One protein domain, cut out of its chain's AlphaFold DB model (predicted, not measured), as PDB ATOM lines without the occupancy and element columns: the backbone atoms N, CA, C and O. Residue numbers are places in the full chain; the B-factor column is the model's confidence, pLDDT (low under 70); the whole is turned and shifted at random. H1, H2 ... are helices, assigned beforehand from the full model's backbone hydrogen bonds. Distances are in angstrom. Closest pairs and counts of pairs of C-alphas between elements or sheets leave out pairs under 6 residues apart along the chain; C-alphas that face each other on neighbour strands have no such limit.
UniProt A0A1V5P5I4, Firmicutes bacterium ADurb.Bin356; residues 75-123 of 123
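AT A GLANCE: This is residues 75 to 123 of the 123 residues of a protein of Firmicutes bacterium ADurb.Bin356 (UniProt A0A1V5P5I4). One long helix, H2, makes one long edge of a flat model, and on one side of it lie the short helix H1 and, next to H1, the closing loop of residues 110 to 123, which folds back from the end of H2. Residues 83 to 88, in the link from H1 to H2, stick out. The printed part has 49 residues with two named helices, H1 then H2, and no named strand; the class is all helix, with 22 residues, under half, in named elements. It is compact, with a radius of gyration of the C-alphas of 11.0 A, and spans 28 by 21 by 10 A.

IN THESE COORDINATES: H1 is residues 78 to 82, with C-alpha 78 at (178.620, 118.523, 188.182). H2 is residues 93 to 109, 24.3 A long, and ends with C-alpha 109 at (173.516, 118.039, 173.029).

HOW THE PARTS SIT: H1 and H2 are close but not clearly touching; their closest C-alphas, of Asn 78 and Gly 99, are 7.9 A apart. In both helices every O i to N i+4 pair is within hydrogen-bond range.

THE WHOLE: The two farthest C-alphas, of Glu 93 and Asn 119, are 29.9 A apart. The printed part has no cut, and the link from H1 to H2 is short. Residues 119 to 123 have pLDDT under 70.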
ATOM      1  N   LEU A  75     180.300 111.162 187.479       92.81
ATOM      2  CA  LEU A  75     180.363 111.619 186.091       92.81
ATOM      3  C   LEU A  75     178.978 111.886 185.475       92.81
ATOM      4  O   LEU A  75     178.090 111.035 185.550       92.81
ATOM      5  N   GLY A  76     178.831 113.042 184.830       90.12
ATOM      6  CA  GLY A  76     177.619 113.507 184.160       90.12
ATOM      7  C   GLY A  76     176.749 114.439 185.006       90.12
ATOM      8  O   GLY A  76     175.751 114.949 184.493       90.12
ATOM      9  N   VAL A  77     177.107 114.663 186.277       92.31
ATOM     10  CA  VAL A  77     176.402 115.565 187.198       92.31
ATOM     11  C   VAL A  77     177.412 116.386 187.997       92.31
ATOM     12  O   VAL A  77     178.052 115.878 188.922       92.31
ATOM     13  N   ASN A  78     177.514 117.684 187.705       89.62
ATOM     14  CA  ASN A  78     178.620 118.523 188.182       89.62
ATOM     15  C   ASN A  78     178.775 118.538 189.704       89.62
ATOM     16  O   ASN A  78     179.863 118.304 190.230       89.62
ATOM     17  N   PHE A  79     177.673 118.717 190.438       90.75
ATOM     18  CA  PHE A  79     177.740 118.754 191.902       90.75
ATOM     19  C   PHE A  79     178.219 117.426 192.514       90.75
ATOM     20  O   PHE A  79     178.759 117.418 193.620       90.75
ATOM     21  N   ALA A  80     178.002 116.300 191.826       92.50
ATOM     22  CA  ALA A  80     178.417 114.982 192.293       92.50
ATOM     23  C   ALA A  80     179.889 114.697 191.955       92.50
ATOM     24  O   ALA A  80     180.572 114.029 192.738       92.50
ATOM     25  N   GLU A  81     180.387 115.211 190.827       90.31
ATOM     26  CA  GLU A  81     181.797 115.110 190.434       90.31
ATOM     27  C   GLU A  81     182.711 115.927 191.360       90.31
ATOM     28  O   GLU A  81     183.724 115.415 191.854       90.31
ATOM     29  N   GLU A  82     182.326 117.181 191.621       86.88
ATOM     30  CA  GLU A  82     183.129 118.170 192.349       86.88
ATOM     31  C   GLU A  82     183.237 117.887 193.849       86.88
ATOM     32  O   GLU A  82     184.256 118.195 194.465       86.88
ATOM     33  N   VAL A  83     182.218 117.269 194.457       88.06
ATOM     34  CA  VAL A  83     182.243 116.956 195.889       88.06
ATOM     35  C   VAL A  83     183.298 115.887 196.196       88.06
ATOM     36  O   VAL A  83     183.290 114.779 195.647       88.06
ATOM     37  N   ASP A  84     184.195 116.193 197.134       83.19
ATOM     38  CA  ASP A  84     185.212 115.249 197.609       83.19
ATOM     39  C   ASP A  84     184.577 114.040 198.310       83.19
ATOM     40  O   ASP A  84     184.894 112.890 197.998       83.19
ATOM     41  N   PHE A  85     183.595 114.286 199.182       85.25
ATOM     42  CA  PHE A  85     182.863 113.260 199.932       85.25
ATOM     43  C   PHE A  85     181.615 112.764 199.194       85.25
ATOM     44  O   PHE A  85     180.500 112.800 199.706       85.25
ATOM     45  N   ASN A  86     181.791 112.267 197.970       87.12
ATOM     46  CA  ASN A  86     180.681 111.788 197.134       87.12
ATOM     47  C   ASN A  86     180.407 110.275 197.286       87.12
ATOM     48  O   ASN A  86     179.770 109.667 196.432       87.12
ATOM     49  N   HIS A  87     180.920 109.624 198.341       88.31
ATOM     50  CA  HIS A  87     180.614 108.213 198.640       88.31
ATOM     51  C   HIS A  87     179.202 108.024 199.199       88.31
ATOM     52  O   HIS A  87     178.554 107.029 198.893       88.31
ATOM     53  N   TYR A  88     178.728 108.997 199.972       87.62
ATOM     54  CA  TYR A  88     177.377 109.042 200.509       87.62
ATOM     55  C   TYR A  88     176.836 110.461 200.332       87.62
ATOM     56  O   TYR A  88     176.858 111.281 201.248       87.62
ATOM     57  N   LEU A  89     176.427 110.781 199.104       89.38
ATOM     58  CA  LEU A  89     175.817 112.070 198.813       89.38
ATOM     59  C   LEU A  89     174.349 112.030 199.253       89.38
ATOM     60  O   LEU A  89     173.575 111.208 198.764       89.38
ATOM     61  N   VAL A  90     173.961 112.919 200.165       92.06
ATOM     62  CA  VAL A  90     172.546 113.133 200.482       92.06
ATOM     63  C   VAL A  90     171.959 114.013 199.384       92.06
ATOM     64  O   VAL A  90     172.406 115.141 199.194       92.06
ATOM     65  N   ILE A  91     170.993 113.473 198.644       93.06
ATOM     66  CA  ILE A  91     170.343 114.144 197.517       93.06
ATOM     67  C   ILE A  91     168.928 114.523 197.946       93.06
ATOM     68  O   ILE A  91     168.127 113.646 198.275       93.06
ATOM     69  N   ASP A  92     168.632 115.821 197.951       96.25
ATOM     70  CA  ASP A  92     167.263 116.323 198.075       96.25
ATOM     71  C   ASP A  92     166.567 116.408 196.704       96.25
ATOM     72  O   ASP A  92     167.175 116.193 195.653       96.25
ATOM     73  N   GLU A  93     165.267 116.704 196.711       97.81
ATOM     74  CA  GLU A  93     164.454 116.793 195.492       97.81
ATOM     75  C   GLU A  93     165.004 117.836 194.506       97.81
ATOM     76  O   GLU A  93     165.141 117.553 193.318       97.81
ATOM     77  N   SER A  94     165.443 118.996 195.002       96.88
ATOM     78  CA  SER A  94     166.012 120.062 194.173       96.88
ATOM     79  C   SER A  94     167.336 119.648 193.516       96.88
ATOM     80  O   SER A  94     167.598 119.969 192.354       96.88
ATOM     81  N   MET A  95     168.199 118.924 194.231       95.69
ATOM     82  CA  MET A  95     169.433 118.351 193.690       95.69
ATOM     83  C   MET A  95     169.141 117.285 192.634       95.69
ATOM     84  O   MET A  95     169.795 117.282 191.589       95.69
ATOM     85  N   ALA A  96     168.160 116.413 192.877       96.50
ATOM     86  CA  ALA A  96     167.751 115.391 191.917       96.50
ATOM     87  C   ALA A  96     167.223 116.020 190.620       96.50
ATOM     88  O   ALA A  96     167.685 115.661 189.538       96.50
ATOM     89  N   GLU A  97     166.327 117.006 190.720       97.88
ATOM     90  CA  GLU A  97     165.791 117.738 189.566       97.88
ATOM     91  C   GLU A  97     166.901 118.405 188.746       97.88
ATOM     92  O   GLU A  97     166.920 118.286 187.518       97.88
ATOM     93  N   ARG A  98     167.865 119.058 189.411       95.94
ATOM     94  CA  ARG A  98     169.019 119.667 188.732       95.94
ATOM     95  C   ARG A  98     169.894 118.632 188.031       95.94
ATOM     96  O   ARG A  98     170.284 118.865 186.892       95.94
ATOM     97  N   GLY A  99     170.174 117.500 188.679       95.00
ATOM     98  CA  GLY A  99     170.970 116.422 188.089       95.00
ATOM     99  C   GLY A  99     170.292 115.798 186.868       95.00
ATOM    100  O   GLY A  99     170.931 115.607 185.838       95.00
ATOM    101  N   ILE A 100     168.980 115.554 186.940       96.25
ATOM    102  CA  ILE A 100     168.196 115.044 185.805       96.25
ATOM    103  C   ILE A 100     168.211 116.047 184.649       96.25
ATOM    104  O   ILE A 100     168.499 115.668 183.516       96.25
ATOM    105  N   ALA A 101     167.938 117.325 184.928       96.31
ATOM    106  CA  ALA A 101     167.944 118.371 183.907       96.31
ATOM    107  C   ALA A 101     169.313 118.494 183.218       96.31
ATOM    108  O   ALA A 101     169.379 118.718 182.010       96.31
ATOM    109  N   GLU A 102     170.400 118.323 183.970       94.56
ATOM    110  CA  GLU A 102     171.756 118.319 183.433       94.56
ATOM    111  C   GLU A 102     172.016 117.117 182.517       94.56
ATOM    112  O   GLU A 102     172.472 117.307 181.388       94.56
ATOM    113  N   ILE A 103     171.681 115.903 182.964       94.31
ATOM    114  CA  ILE A 103     171.841 114.672 182.178       94.31
ATOM    115  C   ILE A 103     171.053 114.764 180.867       94.31
ATOM    116  O   ILE A 103     171.608 114.524 179.796       94.31
ATOM    117  N   GLU A 104     169.781 115.158 180.935       95.88
ATOM    118  CA  GLU A 104     168.901 115.317 179.769       95.88
ATOM    119  C   GLU A 104     169.447 116.357 178.783       95.88
ATOM    120  O   GLU A 104     169.478 116.128 177.570       95.88
ATOM    121  N   ARG A 105     169.930 117.497 179.298       94.62
ATOM    122  CA  ARG A 105     170.562 118.535 178.478       94.62
ATOM    123  C   ARG A 105     171.800 117.991 177.766       94.62
ATOM    124  O   ARG A 105     171.883 118.114 176.544       94.62
ATOM    125  N   ARG A 106     172.720 117.356 178.503       91.94
ATOM    126  CA  ARG A 106     173.956 116.784 177.942       91.94
ATOM    127  C   ARG A 106     173.650 115.699 176.905       91.94
ATOM    128  O   ARG A 106     174.266 115.634 175.843       91.94
ATOM    129  N   TYR A 107     172.653 114.861 177.172       92.69
ATOM    130  CA  TYR A 107     172.221 113.822 176.241       92.69
ATOM    131  C   TYR A 107     171.680 114.420 174.936       92.69
ATOM    132  O   TYR A 107     172.086 114.010 173.849       92.69
ATOM    133  N   LYS A 108     170.823 115.444 175.027       95.19
ATOM    134  CA  LYS A 108     170.274 116.149 173.859       95.19
ATOM    135  C   LYS A 108     171.346 116.859 173.030       95.19
ATOM    136  O   LYS A 108     171.220 116.932 171.809       95.19
ATOM    137  N   GLU A 109     172.375 117.386 173.681       92.81
ATOM    138  CA  GLU A 109     173.516 118.039 173.029       92.81
ATOM    139  C   GLU A 109     174.533 117.036 172.454       92.81
ATOM    140  O   GLU A 109     175.443 117.436 171.733       92.81
ATOM    141  N   GLY A 110     174.356 115.733 172.710       90.44
ATOM    142  CA  GLY A 110     175.242 114.682 172.211       90.44
ATOM    143  C   GLY A 110     176.580 114.607 172.944       90.44
ATOM    144  O   GLY A 110     177.529 114.037 172.416       90.44
ATOM    145  N   CYS A 111     176.661 115.178 174.144       88.44
ATOM    146  CA  CYS A 111     177.883 115.236 174.935       88.44
ATOM    147  C   CYS A 111     177.868 114.346 176.175       88.44
ATOM    148  O   CYS A 111     178.871 114.271 176.869       88.44
ATOM    149  N   TYR A 112     176.763 113.670 176.486       87.44
ATOM    150  CA  TYR A 112     176.702 112.703 177.585       87.44
ATOM    151  C   TYR A 112     177.577 111.457 177.300       87.44
ATOM    152  O   TYR A 112     177.568 110.985 176.162       87.44
ATOM    153  N   PRO A 113     178.290 110.867 178.288       83.75
ATOM    154  CA  PRO A 113     178.336 111.187 179.720       83.75
ATOM    155  C   PRO A 113     179.423 112.212 180.080       83.75
ATOM    156  O   PRO A 113     180.011 112.124 181.149       83.75
ATOM    157  N   GLY A 114     179.723 113.157 179.184       83.19
ATOM    158  CA  GLY A 114     180.611 114.300 179.405       83.19
ATOM    159  C   GLY A 114     180.483 114.876 180.814       83.19
ATOM    160  O   GLY A 114     179.387 114.904 181.371       83.19
ATOM    161  N   GLY A 115     181.574 115.396 181.360       80.19
ATOM    162  CA  GLY A 115     181.651 115.928 182.720       80.19
ATOM    163  C   GLY A 115     182.788 116.931 182.830       80.19
ATOM    164  O   GLY A 115     183.663 116.971 181.963       80.19
ATOM    165  N   ASP A 116     182.791 117.731 183.885       79.75
ATOM    166  CA  ASP A 116     183.769 118.814 184.050       79.75
ATOM    167  C   ASP A 116     185.200 118.276 184.231       79.75
ATOM    168  O   ASP A 116     186.181 118.963 183.933       79.75
ATOM    169  N   PHE A 117     185.323 117.021 184.673       78.69
ATOM    170  CA  PHE A 117     186.599 116.321 184.832       78.69
ATOM    171  C   PHE A 117     187.030 115.504 183.605       78.69
ATOM    172  O   PHE A 117     188.119 114.920 183.621       78.69
ATOM    173  N   LEU A 118     186.227 115.452 182.537       77.81
ATOM    174  CA  LEU A 118     186.672 114.895 181.262       77.81
ATOM    175  C   LEU A 118     187.462 115.956 180.487       77.81
ATOM    176  O   LEU A 118     187.020 117.084 180.299       77.81
ATOM    177  N   ASN A 119     188.649 115.584 179.997       57.44
ATOM    178  CA  ASN A 119     189.509 116.468 179.190       57.44
ATOM    179  C   ASN A 119     188.897 116.843 177.825       57.44
ATOM    180  O   ASN A 119     189.487 117.625 177.080       57.44
ATOM    181  N   ASP A 120     187.730 116.291 177.503       54.56
ATOM    182  CA  ASP A 120     186.921 116.634 176.346       54.56
ATOM    183  C   ASP A 120     185.813 117.588 176.818       54.56
ATOM    184  O   ASP A 120     184.724 117.172 177.210       54.56
ATOM    185  N   LYS A 121     186.129 118.890 176.868       50.53
ATOM    186  CA  LYS A 121     185.199 119.973 177.248       50.53
ATOM    187  C   LYS A 121     184.129 120.220 176.180       50.53
ATOM    188  O   LYS A 121     183.861 121.361 175.807       50.53
ATOM    189  N   THR A 122     183.559 119.174 175.613       49.06
ATOM    190  CA  THR A 122     182.478 119.287 174.643       49.06
ATOM    191  C   THR A 122     181.137 119.302 175.366       49.06
ATOM    192  O   THR A 122     180.302 118.456 175.113       49.06
ATOM    193  N   CYS A 123     180.936 120.270 176.269       55.28
ATOM    194  CA  CYS A 123     179.640 120.833 176.679       55.28
ATOM    195  C   CYS A 123     179.865 122.099 177.509       55.28
ATOM    196  O   CYS A 123     180.555 121.992 178.546       55.28
TER     197      CYS A 123